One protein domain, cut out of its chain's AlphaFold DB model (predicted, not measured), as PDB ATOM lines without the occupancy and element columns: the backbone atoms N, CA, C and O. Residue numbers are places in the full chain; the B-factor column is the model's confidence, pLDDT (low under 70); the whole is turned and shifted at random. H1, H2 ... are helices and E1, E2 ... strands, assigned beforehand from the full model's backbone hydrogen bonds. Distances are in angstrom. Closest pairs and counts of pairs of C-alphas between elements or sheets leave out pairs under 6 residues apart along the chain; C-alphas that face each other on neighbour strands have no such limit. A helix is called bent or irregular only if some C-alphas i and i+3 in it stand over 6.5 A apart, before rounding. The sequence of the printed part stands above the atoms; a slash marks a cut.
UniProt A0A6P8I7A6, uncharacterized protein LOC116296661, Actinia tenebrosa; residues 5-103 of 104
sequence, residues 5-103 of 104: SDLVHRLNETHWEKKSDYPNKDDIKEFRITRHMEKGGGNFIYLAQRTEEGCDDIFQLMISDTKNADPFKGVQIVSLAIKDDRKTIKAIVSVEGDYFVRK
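What this domain is: This is residues 5 to 103 of the 104 residues of the protein "uncharacterized protein LOC116296661" of Actinia tenebrosa (UniProt A0A6P8I7A6). One antiparallel sheet of seven strands is strongly twisted and curled like part of a barrel, but it stays open, with its edge strands E1 and E4 apart. The long, bent strand E2 is shared by its two halves, E3 and E4 beyond it on one side and E5, E6, E7 and E1 on the other, while the short helix H1 only grazes the sheet. The printed part has 99 residues, with H1 first and then E1 to E7 along the chain; the sheet's order is E1, E7, E6, E5, E2, E3, E4, and the class is mostly strand. The whole is compact, with a radius of gyration of the C-alphas of 12.6 A, and rounded, spanning 35 by 29 by 25 A.

How they stand to each other: H1, residues 5 to 10, only grazes the sheet with its residues 7 to 8; one of its two O i to N i+4 pairs is within hydrogen-bond range, as are 3 of 3 O i to N i+3 pairs. The closest C-alphas of H1 and E1, residues 16 to 19, are those of Val 8 and Lys 18, 7.9 A apart. E2, residues 28 to 40, bends by 82 degrees at residue 34. E2, E3 (residues 43 to 50) and E4 (residues 58 to 63) form a meander, each strand the antiparallel neighbour of the one before. E2 and E3 are a hairpin, with N 37 and O 45 at 2.8 A; E3 and E4 are another, with N 46 and O 61 at 2.8 A. E5, residues 79 to 83, is the antiparallel neighbour of E2, with N 31 and O 80 at 2.9 A, and E2 E3 E4 E5 form a Greek key, four strands in a row of which three, E2 E3 E4, are a meander and the first, E2, is the antiparallel neighbour of the fourth, E5. E5, E6 (residues 88 to 93) and E7 (residues 99 to 102) form a second meander, with N 81 and O 91 at 2.8 A and N 100 and O 92 at 2.8 A. E7 and E1 are antiparallel, with N 17 and O 101 at 2.8 A.

Where its parts are: H1 begins at C-alpha 5, (-12.013, 104.715, 83.063). E2 is 28.5 A long from C-alpha 28, (10.797, 105.234, 75.785), to C-alpha 40; E3 is 21.8 A, E4 16.4 A, E6 14.5 A and E5 13.3 A. E7 ends at C-alpha 102, (2.285, 96.124, 80.241).

The domain as a whole: The C-alphas farthest apart, of Thr 14 and Gly 54, are 36.7 A apart. The printed part has no cut. The link from E4 to E5, residues 64 to 78, is long. The mean pLDDT of the printed part is 76.2; it is under 70 at residues 5, 22 to 27, 74 to 78, 84 to 87 and 95 to 97.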
ATOM      1  N   SER A   5     -11.377 105.901  82.479       60.97
ATOM      2  CA  SER A   5     -12.013 104.715  83.063       60.97
ATOM      3  C   SER A   5     -12.395 103.643  82.030       60.97
ATOM      4  O   SER A   5     -12.269 102.451  82.308       60.97
ATOM      5  N   ASP A   6     -12.760 104.025  80.801       70.00
ATOM      6  CA  ASP A   6     -13.108 103.074  79.735       70.00
ATOM      7  C   ASP A   6     -11.911 102.231  79.275       70.00
ATOM      8  O   ASP A   6     -12.092 101.104  78.805       70.00
ATOM      9  N   LEU A   7     -10.686 102.753  79.406       72.69
ATOM     10  CA  LEU A   7      -9.474 102.060  78.973       72.69
ATOM     11  C   LEU A   7      -9.198 100.826  79.847       72.69
ATOM     12  O   LEU A   7      -8.878  99.753  79.329       72.69
ATOM     13  N   VAL A   8      -9.412 100.954  81.166       72.69
ATOM     14  CA  VAL A   8      -9.299  99.863  82.157       72.69
ATOM     15  C   VAL A   8     -10.203  98.690  81.775       72.69
ATOM     16  O   VAL A   8      -9.819  97.525  81.874       72.69
ATOM     17  N   HIS A   9     -11.411  98.986  81.292       76.31
ATOM     18  CA  HIS A   9     -12.393  97.963  80.943       76.31
ATOM     19  C   HIS A   9     -12.077  97.222  79.638       76.31
ATOM     20  O   HIS A   9     -12.624  96.143  79.413       76.31
ATOM     21  N   ARG A  10     -11.185  97.756  78.796       78.81
ATOM     22  CA  ARG A  10     -10.851  97.195  77.472       78.81
ATOM     23  C   ARG A  10      -9.499  96.488  77.448       78.81
ATOM     24  O   ARG A  10      -9.307  95.553  76.665       78.81
ATOM     25  N   LEU A  11      -8.589  96.895  78.328       80.19
ATOM     26  CA  LEU A  11      -7.312  96.225  78.541       80.19
ATOM     27  C   LEU A  11      -7.474  95.024  79.481       80.19
ATOM     28  O   LEU A  11      -8.305  95.006  80.395       80.19
ATOM     29  N   ASN A  12      -6.697  93.972  79.230       80.00
ATOM     30  CA  ASN A  12      -6.693  92.789  80.083       80.00
ATOM     31  C   ASN A  12      -5.799  93.019  81.311       80.00
ATOM     32  O   ASN A  12      -4.590  93.161  81.169       80.00
ATOM     33  N   GLU A  13      -6.368  93.002  82.516       83.50
ATOM     34  CA  GLU A  13      -5.646  93.209  83.786       83.50
ATOM     35  C   GLU A  13      -4.568  92.152  84.067       83.50
ATOM     36  O   GLU A  13      -3.645  92.395  84.847       83.50
ATOM     37  N   THR A  14      -4.638  90.986  83.415       82.56
ATOM     38  CA  THR A  14      -3.555  89.994  83.432       82.56
ATOM     39  C   THR A  14      -2.285  90.541  82.778       82.56
ATOM     40  O   THR A  14      -1.191  90.234  83.237       82.56
ATOM     41  N   HIS A  15      -2.422  91.381  81.750       83.69
ATOM     42  CA  HIS A  15      -1.305  91.920  80.972       83.69
ATOM     43  C   HIS A  15      -1.045  93.404  81.231       83.69
ATOM     44  O   HIS A  15       0.006  93.892  80.837       83.69
ATOM     45  N   TRP A  16      -1.964  94.130  81.873       85.31
ATOM     46  CA  TRP A  16      -1.882  95.582  82.040       85.31
ATOM     47  C   TRP A  16      -2.081  96.017  83.494       85.31
ATOM     48  O   TRP A  16      -2.872  95.439  84.239       85.31
ATOM     49  N   GLU A  17      -1.362  97.062  83.894       86.44
ATOM     50  CA  GLU A  17      -1.428  97.701  85.208       86.44
ATOM     51  C   GLU A  17      -1.534  99.218  85.054       86.44
ATOM     52  O   GLU A  17      -0.767  99.813  84.299       86.44
ATOM     53  N   LYS A  18      -2.440  99.867  85.790       85.31
ATOM     54  CA  LYS A  18      -2.455 101.329  85.881       85.31
ATOM     55  C   LYS A  18      -1.367 101.785  86.862       85.31
ATOM     56  O   LYS A  18      -1.365 101.349  88.009       85.31
ATOM     57  N   LYS A  19      -0.478 102.674  86.422       83.25
ATOM     58  CA  LYS A  19       0.541 103.343  87.236       83.25
ATOM     59  C   LYS A  19       0.438 104.852  87.068       83.25
ATOM     60  O   LYS A  19       0.277 105.350  85.955       83.25
ATOM     61  N   SER A  20       0.555 105.569  88.177       76.38
ATOM     62  CA  SER A  20       0.575 107.036  88.175       76.38
ATOM     63  C   SER A  20       1.993 107.591  88.013       76.38
ATOM     64  O   SER A  20       2.164 108.722  87.571       76.38
ATOM     65  N   ASP A  21       3.017 106.782  88.292       72.19
ATOM     66  CA  ASP A  21       4.424 107.083  88.061       72.19
ATOM     67  C   ASP A  21       5.059 106.020  87.150       72.19
ATOM     68  O   ASP A  21       5.245 104.861  87.518       72.19
ATOM     69  N   TYR A  22       5.391 106.392  85.910       69.12
ATOM     70  CA  TYR A  22       6.162 105.509  85.033       69.12
ATOM     71  C   TYR A  22       7.661 105.811  85.163       69.12
ATOM     72  O   TYR A  22       8.092 106.879  84.722       69.12
ATOM     73  N   PRO A  23       8.469 104.912  85.758       58.09
ATOM     74  CA  PRO A  23       9.748 105.305  86.346       58.09
ATOM     75  C   PRO A  23      10.910 105.501  85.361       58.09
ATOM     76  O   PRO A  23      11.884 106.130  85.748       58.09
ATOM     77  N   ASN A  24      10.834 105.031  84.108       66.50
ATOM     78  CA  ASN A  24      11.939 105.154  83.141       66.50
ATOM     79  C   ASN A  24      11.440 105.631  81.773       66.50
ATOM     80  O   ASN A  24      11.105 104.818  80.912       66.50
ATOM     81  N   LYS A  25      11.374 106.954  81.586       66.69
ATOM     82  CA  LYS A  25      10.964 107.583  80.318       66.69
ATOM     83  C   LYS A  25      12.093 107.675  79.289       66.69
ATOM     84  O   LYS A  25      11.805 107.736  78.102       66.69
ATOM     85  N   ASP A  26      13.347 107.644  79.731       66.31
ATOM     86  CA  ASP A  26      14.503 107.928  78.867       66.31
ATOM     87  C   ASP A  26      14.719 106.871  77.766       66.31
ATOM     88  O   ASP A  26      15.179 107.197  76.677       66.31
ATOM     89  N   ASP A  27      14.302 105.623  78.006       67.56
ATOM     90  CA  ASP A  27      14.357 104.523  77.025       67.56
ATOM     91  C   ASP A  27      13.070 104.389  76.188       67.56
ATOM     92  O   ASP A  27      12.880 103.414  75.447       67.56
ATOM     93  N   ILE A  28      12.131 105.319  76.357       72.00
ATOM     94  CA  ILE A  28      10.797 105.234  75.785       72.00
ATOM     95  C   ILE A  28      10.621 106.291  74.717       72.00
ATOM     96  O   ILE A  28      10.733 107.492  74.941       72.00
ATOM     97  N   LYS A  29      10.233 105.814  73.539       77.19
ATOM     98  CA  LYS A  29       9.751 106.678  72.475       77.19
ATOM     99  C   LYS A  29       8.249 106.835  72.606       77.19
ATOM    100  O   LYS A  29       7.523 105.840  72.688       77.19
ATOM    101  N   GLU A  30       7.809 108.086  72.608       79.81
ATOM    102  CA  GLU A  30       6.401 108.439  72.573       79.81
ATOM    103  C   GLU A  30       5.902 108.533  71.128       79.81
ATOM    104  O   GLU A  30       6.539 109.113  70.242       79.81
ATOM    105  N   PHE A  31       4.738 107.935  70.889       81.62
ATOM    106  CA  PHE A  31       4.073 107.949  69.594       81.62
ATOM    107  C   PHE A  31       2.622 108.364  69.744       81.62
ATOM    108  O   PHE A  31       1.925 107.890  70.634       81.62
ATOM    109  N   ARG A  32       2.129 109.173  68.816       82.44
ATOM    110  CA  ARG A  32       0.722 109.541  68.710       82.44
ATOM    111  C   ARG A  32       0.018 108.641  67.707       82.44
ATOM    112  O   ARG A  32       0.443 108.537  66.559       82.44
ATOM    113  N   ILE A  33      -1.101 108.046  68.103       81.25
ATOM    114  CA  ILE A  33      -1.940 107.262  67.188       81.25
ATOM    115  C   ILE A  33      -2.645 108.199  66.201       81.25
ATOM    116  O   ILE A  33      -3.337 109.133  66.606       81.25
ATOM    117  N   THR A  34      -2.498 107.928  64.906       81.31
ATOM    118  CA  THR A  34      -3.126 108.701  63.821       81.31
ATOM    119  C   THR A  34      -4.278 107.947  63.161       81.31
ATOM    120  O   THR A  34      -5.236 108.561  62.695       81.31
ATOM    121  N   ARG A  35      -4.224 106.608  63.138       81.62
ATOM    122  CA  ARG A  35      -5.273 105.744  62.576       81.62
ATOM    123  C   ARG A  35      -5.243 104.360  63.217       81.62
ATOM    124  O   ARG A  35      -4.205 103.936  63.716       81.62
ATOM    125  N   HIS A  36      -6.349 103.624  63.143       85.06
ATOM    126  CA  HIS A  36      -6.385 102.212  63.517       85.06
ATOM    127  C   HIS A  36      -7.271 101.368  62.595       85.06
ATOM    128  O   HIS A  36      -8.079 101.898  61.830       85.06
ATOM    129  N   MET A  37      -7.095 100.048  62.665       86.38
ATOM    130  CA  MET A  37      -7.879  99.031  61.968       86.38
ATOM    131  C   MET A  37      -8.063  97.802  62.866       86.38
ATOM    132  O   MET A  37      -7.091  97.290  63.421       86.38
ATOM    133  N   GLU A  38      -9.288  97.286  62.948       85.62
ATOM    134  CA  GLU A  38      -9.577  95.997  63.580       85.62
ATOM    135  C   GLU A  38      -9.247  94.847  62.613       85.62
ATOM    136  O   GLU A  38      -9.595  94.891  61.431       85.62
ATOM    137  N   LYS A  39      -8.548  93.817  63.103       83.25
ATOM    138  CA  LYS A  39      -8.195  92.606  62.338       83.25
ATOM    139  C   LYS A  39      -8.992  91.365  62.756       83.25
ATOM    140  O   LYS A  39      -8.808  90.312  62.152       83.25
ATOM    141  N   GLY A  40      -9.892  91.498  63.731       77.88
ATOM    142  CA  GLY A  40     -10.677  90.404  64.300       77.88
ATOM    143  C   GLY A  40      -9.935  89.648  65.409       77.88
ATOM    144  O   GLY A  40      -8.712  89.737  65.547       77.88
ATOM    145  N   GLY A  41     -10.689  88.922  66.241       76.75
ATOM    146  CA  GLY A  41     -10.140  88.123  67.347       76.75
ATOM    147  C   GLY A  41      -9.383  88.941  68.400       76.75
ATOM    148  O   GLY A  41      -8.389  88.458  68.929       76.75
ATOM    149  N   GLY A  42      -9.788  90.197  68.629       77.44
ATOM    150  CA  GLY A  42      -9.137  91.091  69.595       77.44
ATOM    151  C   GLY A  42      -7.802  91.680  69.134       77.44
ATOM    152  O   GLY A  42      -7.082  92.266  69.945       77.44
ATOM    153  N   ASN A  43      -7.485  91.556  67.841       82.06
ATOM    154  CA  ASN A  43      -6.286  92.124  67.239       82.06
ATOM    155  C   ASN A  43      -6.574  93.473  66.579       82.06
ATOM    156  O   ASN A  43      -7.478  93.601  65.747       82.06
ATOM    157  N   PHE A  44      -5.731  94.451  66.881       85.06
ATOM    158  CA  PHE A  44      -5.815  95.806  66.362       85.06
ATOM    159  C   PHE A  44      -4.470  96.240  65.792       85.06
ATOM    160  O   PHE A  44      -3.407  95.936  66.337       85.06
ATOM    161  N   ILE A  45      -4.528  96.957  64.675       85.50
ATOM    162  CA  ILE A  45      -3.371  97.602  64.065       85.50
ATOM    163  C   ILE A  45      -3.537  99.107  64.192       85.50
ATOM    164  O   ILE A  45      -4.548  99.652  63.756       85.50
ATOM    165  N   TYR A  46      -2.516  99.769  64.716       84.75
ATOM    166  CA  TYR A  46      -2.433 101.213  64.862       84.75
ATOM    167  C   TYR A  46      -1.346 101.760  63.949       84.75
ATOM    168  O   TYR A  46      -0.256 101.196  63.859       84.75
ATOM    169  N   LEU A  47      -1.648 102.861  63.275       86.50
ATOM    170  CA  LEU A  47      -0.638 103.728  62.690       86.50
ATOM    171  C   LEU A  47      -0.323 104.801  63.724       86.50
ATOM    172  O   LEU A  47      -1.237 105.458  64.233       86.50
ATOM    173  N   ALA A  48       0.952 104.938  64.057       83.56
ATOM    174  CA  ALA A  48       1.425 105.857  65.071       83.56
ATOM    175  C   ALA A  48       2.592 106.682  64.523       83.56
ATOM    176  O   ALA A  48       3.474 106.150  63.858       83.56
ATOM    177  N   GLN A  49       2.582 107.979  64.793       84.88
ATOM    178  CA  GLN A  49       3.644 108.906  64.419       84.88
ATOM    179  C   GLN A  49       4.474 109.223  65.657       84.88
ATOM    180  O   GLN A  49       3.908 109.415  66.734       84.88
ATOM    181  N   ARG A  50       5.800 109.267  65.533       83.19
ATOM    182  CA  ARG A  50       6.659 109.650  66.660       83.19
ATOM    183  C   ARG A  50       6.420 111.122  67.014       83.19
ATOM    184  O   ARG A  50       6.264 111.946  66.123       83.19
ATOM    185  N   THR A  51       6.354 111.449  68.303       78.88
ATOM    186  CA  THR A  51       6.099 112.832  68.756       78.88
ATOM    187  C   THR A  51       7.357 113.700  68.810       78.88
ATOM    188  O   THR A  51       7.252 114.897  69.055       78.88
ATOM    189  N   GLU A  52       8.534 113.110  68.584       79.88
ATOM    190  CA  GLU A  52       9.803 113.833  68.509       79.88
ATOM    191  C   GLU A  52       9.787 114.846  67.359       79.88
ATOM    192  O   GLU A  52       9.397 114.533  66.231       79.88
ATOM    193  N   GLU A  53      10.223 116.068  67.657       76.31
ATOM    194  CA  GLU A  53      10.283 117.155  66.686       76.31
ATOM    195  C   GLU A  53      11.212 116.782  65.517       76.31
ATOM    196  O   GLU A  53      12.346 116.349  65.715       76.31
ATOM    197  N   GLY A  54      10.713 116.920  64.286       75.19
ATOM    198  CA  GLY A  54      11.451 116.561  63.070       75.19
ATOM    199  C   GLY A  54      11.362 115.087  62.653       75.19
ATOM    200  O   GLY A  54      12.042 114.696  61.705       75.19
ATOM    201  N   CYS A  55      10.533 114.266  63.312       75.38
ATOM    202  CA  CYS A  55      10.283 112.879  62.912       75.38
ATOM    203  C   CYS A  55       8.912 112.724  62.223       75.38
ATOM    204  O   CYS A  55       7.869 112.662  62.873       75.38
ATOM    205  N   ASP A  56       8.919 112.604  60.891       77.62
ATOM    206  CA  ASP A  56       7.710 112.385  60.073       77.62
ATOM    207  C   ASP A  56       7.410 110.899  59.799       77.62
ATOM    208  O   ASP A  56       6.528 110.553  59.007       77.62
ATOM    209  N   ASP A  57       8.124 109.996  60.468       81.50
ATOM    210  CA  ASP A  57       7.960 108.563  60.264       81.50
ATOM    211  C   ASP A  57       6.626 108.060  60.843       81.50
ATOM    212  O   ASP A  57       6.287 108.272  62.014       81.50
ATOM    213  N   ILE A  58       5.878 107.325  60.013       80.69
ATOM    214  CA  ILE A  58       4.672 106.599  60.420       80.69
ATOM    215  C   ILE A  58       5.039 105.140  60.674       80.69
ATOM    216  O   ILE A  58       5.470 104.411  59.779       80.69
ATOM    217  N   PHE A  59       4.782 104.685  61.891       78.88
ATOM    218  CA  PHE A  59       5.015 103.322  62.331       78.88
ATOM    219  C   PHE A  59       3.709 102.546  62.406       78.88
ATOM    220  O   PHE A  59       2.658 103.076  62.763       78.88
ATOM    221  N   GLN A  60       3.788 101.251  62.110       82.62
ATOM    222  CA  GLN A  60       2.698 100.322  62.357       82.62
ATOM    223  C   GLN A  60       2.937  99.572  63.665       82.62
ATOM    224  O   GLN A  60       3.994  98.968  63.871       82.62
ATOM    225  N   LEU A  61       1.909  99.536  64.499       78.19
ATOM    226  CA  LEU A  61       1.887  98.857  65.778       78.19
ATOM    227  C   LEU A  61       0.743  97.852  65.828       78.19
ATOM    228  O   LEU A  61      -0.349  98.125  65.342       78.19
ATOM    229  N   MET A  62       0.992  96.689  66.418       79.94
ATOM    230  CA  MET A  62       0.002  95.627  66.565       79.94
ATOM    231  C   MET A  62      -0.255  95.369  68.048       79.94
ATOM    232  O   MET A  62       0.693  95.256  68.822       79.94
ATOM    233  N   ILE A  63      -1.529  95.266  68.424       78.44
ATOM    234  CA  ILE A  63      -1.984  94.908  69.775       78.44
ATOM    235  C   ILE A  63      -2.922  93.714  69.652       78.44
ATOM    236  O   ILE A  63      -3.832  93.742  68.827       78.44
ATOM    237  N   SER A  64      -2.712  92.684  70.466       78.31
ATOM    238  CA  SER A  64      -3.490  91.433  70.440       78.31
ATOM    239  C   SER A  64      -4.053  91.042  71.808       78.31
ATOM    240  O   SER A  64      -4.807  90.086  71.939       78.31
ATOM    241  N   ASP A  65      -3.667  91.760  72.855       75.62
ATOM    242  CA  ASP A  65      -3.930  91.473  74.262       75.62
ATOM    243  C   ASP A  65      -5.087  92.321  74.817       75.62
ATOM    244  O   ASP A  65      -5.026  92.866  75.919       75.62
ATOM    245  N   THR A  66      -6.163  92.420  74.034       75.25
ATOM    246  CA  THR A  66      -7.366  93.203  74.348       75.25
ATOM    247  C   THR A  66      -8.527  92.293  74.759       75.25
ATOM    248  O   THR A  66      -8.564  91.113  74.409       75.25
ATOM    249  N   LYS A  67      -9.530  92.824  75.470       79.62
ATOM    250  CA  LYS A  67     -10.783  92.102  75.785       79.62
ATOM    251  C   LYS A  67     -11.747  92.052  74.575       79.62
ATOM    252  O   LYS A  67     -12.947  92.244  74.736       79.62
ATOM    253  N   ASN A  68     -11.232  91.823  73.359       76.06
ATOM    254  CA  ASN A  68     -11.976  91.880  72.086       76.06
ATOM    255  C   ASN A  68     -12.680  93.222  71.807       76.06
ATOM    256  O   ASN A  68     -13.679  93.273  71.094       76.06
ATOM    257  N   ALA A  69     -12.161  94.313  72.362       79.25
ATOM    258  CA  ALA A  69     -12.664  95.662  72.148       79.25
ATOM    259  C   ALA A  69     -11.494  96.574  71.790       79.25
ATOM    260  O   ALA A  69     -10.408  96.395  72.338       79.25
ATOM    261  N   ASP A  70     -11.719  97.550  70.905       81.06
ATOM    262  CA  ASP A  70     -10.681  98.518  70.542       81.06
ATOM    263  C   ASP A  70     -10.273  99.327  71.785       81.06
ATOM    264  O   ASP A  70     -11.078 100.135  72.280       81.06
ATOM    265  N   PRO A  71      -9.042  99.136  72.303       77.44
ATOM    266  CA  PRO A  71      -8.593  99.781  73.526       77.44
ATOM    267  C   PRO A  71      -8.617 101.305  73.425       77.44
ATOM    268  O   PRO A  71      -8.809 101.952  74.446       77.44
ATOM    269  N   PHE A  72      -8.512 101.892  72.228       77.31
ATOM    270  CA  PHE A  72      -8.423 103.349  72.060       77.31
ATOM    271  C   PHE A  72      -9.684 103.995  71.479       77.31
ATOM    272  O   PHE A  72      -9.719 105.214  71.299       77.31
ATOM    273  N   LYS A  73     -10.755 103.233  71.214       76.00
ATOM    274  CA  LYS A  73     -11.989 103.779  70.624       76.00
ATOM    275  C   LYS A  73     -12.578 104.914  71.466       76.00
ATOM    276  O   LYS A  73     -13.000 104.712  72.602       76.00
ATOM    277  N   GLY A  74     -12.663 106.109  70.895       65.00
ATOM    278  CA  GLY A  74     -13.206 107.282  71.583       65.00
ATOM    279  C   GLY A  74     -12.246 107.957  72.566       65.00
ATOM    280  O   GLY A  74     -12.586 109.022  73.064       65.00
ATOM    281  N   VAL A  75     -11.047 107.424  72.812       64.81
ATOM    282  CA  VAL A  75     -10.050 108.080  73.673       64.81
ATOM    283  C   VAL A  75      -9.352 109.171  72.865       64.81
ATOM    284  O   VAL A  75      -8.794 108.905  71.803       64.81
ATOM    285  N   GLN A  76      -9.450 110.419  73.329       54.62
ATOM    286  CA  GLN A  76      -9.194 111.577  72.468       54.62
ATOM    287  C   GLN A  76      -7.715 111.812  72.149       54.62
ATOM    288  O   GLN A  76      -7.420 112.346  71.082       54.62
ATOM    289  N   ILE A  77      -6.785 111.394  73.009       55.59
ATOM    290  CA  ILE A  77      -5.346 111.408  72.728       55.59
ATOM    291  C   ILE A  77      -4.726 110.253  73.507       55.59
ATOM    292  O   ILE A  77      -4.919 110.137  74.714       55.59
ATOM    293  N   VAL A  78      -4.003 109.387  72.809       63.06
ATOM    294  CA  VAL A  78      -3.230 108.314  73.423       63.06
ATOM    295  C   VAL A  78      -1.811 108.435  72.895       63.06
ATOM    296  O   VAL A  78      -1.596 108.284  71.686       63.06
ATOM    297  N   SER A  79      -0.868 108.718  73.793       71.69
ATOM    298  CA  SER A  79       0.550 108.539  73.493       71.69
ATOM    299  C   SER A  79       0.935 107.113  73.861       71.69
ATOM    300  O   SER A  79       0.569 106.603  74.916       71.69
ATOM    301  N   LEU A  80       1.639 106.428  72.974       76.81
ATOM    302  CA  LEU A  80       2.130 105.078  73.200       76.81
ATOM    303  C   LEU A  80       3.613 105.135  73.503       76.81
ATOM    304  O   LEU A  80       4.366 105.787  72.790       76.81
ATOM    305  N   ALA A  81       4.008 104.410  74.536       78.12
ATOM    306  CA  ALA A  81       5.381 104.213  74.942       78.12
ATOM    307  C   ALA A  81       5.861 102.849  74.439       78.12
ATOM    308  O   ALA A  81       5.352 101.805  74.867       78.12
ATOM    309  N   ILE A  82       6.833 102.841  73.526       74.44
ATOM    310  CA  ILE A  82       7.385 101.618  72.923       74.44
ATOM    311  C   ILE A  82       8.876 101.537  73.256       74.44
ATOM    312  O   ILE A  82       9.587 102.538  73.162       74.44
ATOM    313  N   LYS A  83       9.350 100.337  73.623       71.19
ATOM    314  CA  LYS A  83      10.787 100.066  73.765       71.19
ATOM    315  C   LYS A  83      11.391  99.870  72.380       71.19
ATOM    316  O   LYS A  83      10.911  99.011  71.627       71.19
ATOM    317  N   ASP A  84      12.416 100.657  72.080       59.81
ATOM    318  CA  ASP A  84      13.147 100.586  70.820       59.81
ATOM    319  C   ASP A  84      13.506  99.133  70.481       59.81
ATOM    320  O   ASP A  84      13.857  98.338  71.352       59.81
ATOM    321  N   ASP A  85      13.318  98.773  69.216       57.84
ATOM    322  CA  ASP A  85      13.656  97.484  68.590       57.84
ATOM    323  C   ASP A  85      12.617  96.356  68.665       57.84
ATOM    324  O   ASP A  85      12.677  95.435  67.849       57.84
ATOM    325  N   ARG A  86      11.626  96.389  69.571       58.34
ATOM    326  CA  ARG A  86      10.703  95.234  69.739       58.34
ATOM    327  C   ARG A  86       9.262  95.438  69.285       58.34
ATOM    328  O   ARG A  86       8.463  94.517  69.444       58.34
ATOM    329  N   LYS A  87       8.887  96.614  68.758       63.81
ATOM    330  CA  LYS A  87       7.479  96.968  68.431       63.81
ATOM    331  C   LYS A  87       6.492  96.610  69.562       63.81
ATOM    332  O   LYS A  87       5.316  96.368  69.315       63.81
ATOM    333  N   THR A  88       6.984  96.521  70.800       70.88
ATOM    334  CA  THR A  88       6.224  96.059  71.961       70.88
ATOM    335  C   THR A  88       5.837  97.275  72.775       70.88
ATOM    336  O   THR A  88       6.705  98.016  73.240       70.88
ATOM    337  N   ILE A  89       4.534  97.475  72.947       77.44
ATOM    338  CA  ILE A  89       4.007  98.547  73.790       77.44
ATOM    339  C   ILE A  89       4.360  98.242  75.235       77.44
ATOM    340  O   ILE A  89       4.043  97.165  75.743       77.44
ATOM    341  N   LYS A  90       5.016  99.198  75.885       78.44
ATOM    342  CA  LYS A  90       5.360  99.141  77.303       78.44
ATOM    343  C   LYS A  90       4.414  99.966  78.147       78.44
ATOM    344  O   LYS A  90       4.098  99.537  79.253       78.44
ATOM    345  N   ALA A  91       3.931 101.089  77.627       80.44
ATOM    346  CA  ALA A  91       2.861 101.817  78.274       80.44
ATOM    347  C   ALA A  91       1.945 102.537  77.281       80.44
ATOM    348  O   ALA A  91       2.301 102.809  76.134       80.44
ATOM    349  N   ILE A  92       0.748 102.843  77.754       81.50
ATOM    350  CA  ILE A  92      -0.233 103.702  77.111       81.50
ATOM    351  C   ILE A  92      -0.402 104.900  78.043       81.50
ATOM    352  O   ILE A  92      -0.784 104.725  79.197       81.50
ATOM    353  N   VAL A  93      -0.101 106.097  77.557       77.12
ATOM    354  CA  VAL A  93      -0.218 107.349  78.306       77.12
ATOM    355  C   VAL A  93      -1.591 107.953  78.030       77.12
ATOM    356  O   VAL A  93      -1.965 108.166  76.871       77.12
ATOM    357  N   SER A  94      -2.348 108.206  79.092       72.25
ATOM    358  CA  SER A  94      -3.626 108.906  79.010       72.25
ATOM    359  C   SER A  94      -3.432 110.418  78.873       72.25
ATOM    360  O   SER A  94      -2.370 110.963  79.167       72.25
ATOM    361  N   VAL A  95      -4.500 111.116  78.483       63.94
ATOM    362  CA  VAL A  95      -4.543 112.590  78.429       63.94
ATOM    363  C   VAL A  95      -4.282 113.227  79.798       63.94
ATOM    364  O   VAL A  95      -3.745 114.327  79.881       63.94
ATOM    365  N   GLU A  96      -4.648 112.529  80.871       69.19
ATOM    366  CA  GLU A  96      -4.520 112.991  82.258       69.19
ATOM    367  C   GLU A  96      -3.143 112.662  82.860       69.19
ATOM    368  O   GLU A  96      -2.882 112.978  84.018       69.19
ATOM    369  N   GLY A  97      -2.246 112.048  82.078       66.62
ATOM    370  CA  GLY A  97      -0.892 111.702  82.504       66.62
ATOM    371  C   GLY A  97      -0.780 110.381  83.269       66.62
ATOM    372  O   GLY A  97       0.303 110.074  83.757       66.62
ATOM    373  N   ASP A  98      -1.855 109.589  83.349       76.69
ATOM    374  CA  ASP A  98      -1.800 108.213  83.852       76.69
ATOM    375  C   ASP A  98      -1.151 107.283  82.819       76.69
ATOM    376  O   ASP A  98      -1.343 107.438  81.609       76.69
ATOM    377  N   TYR A  99      -0.451 106.253  83.293       80.12
ATOM    378  CA  TYR A  99       0.189 105.250  82.447       80.12
ATOM    379  C   TYR A  99      -0.475 103.892  82.650       80.12
ATOM    380  O   TYR A  99      -0.609 103.404  83.767       80.12
ATOM    381  N   PHE A 100      -0.841 103.226  81.563       82.94
ATOM    382  CA  PHE A 100      -1.211 101.815  81.580       82.94
ATOM    383  C   PHE A 100      -0.038 101.013  81.062       82.94
ATOM    384  O   PHE A 100       0.293 101.082  79.884       82.94
ATOM    385  N   VAL A 101       0.607 100.280  81.954       83.06
ATOM    386  CA  VAL A 101       1.870  99.588  81.730       83.06
ATOM    387  C   VAL A 101       1.617  98.125  81.457       83.06
ATOM    388  O   VAL A 101       0.840  97.492  82.169       83.06
ATOM    389  N   ARG A 102       2.311  97.564  80.469       81.38
ATOM    390  CA  ARG A 102       2.285  96.124  80.241       81.38
ATOM    391  C   ARG A 102       3.073  95.409  81.346       81.38
ATOM    392  O   ARG A 102       4.248  95.714  81.551       81.38
ATOM    393  N   LYS A 103       2.427  94.480  82.049       80.38
ATOM    394  CA  LYS A 103       3.062  93.518  82.959       80.38
ATOM    395  C   LYS A 103       3.874  92.554  82.087       80.38
ATOM    396  O   LYS A 103       3.321  92.000  81.137       80.38
TER     397      LYS A 103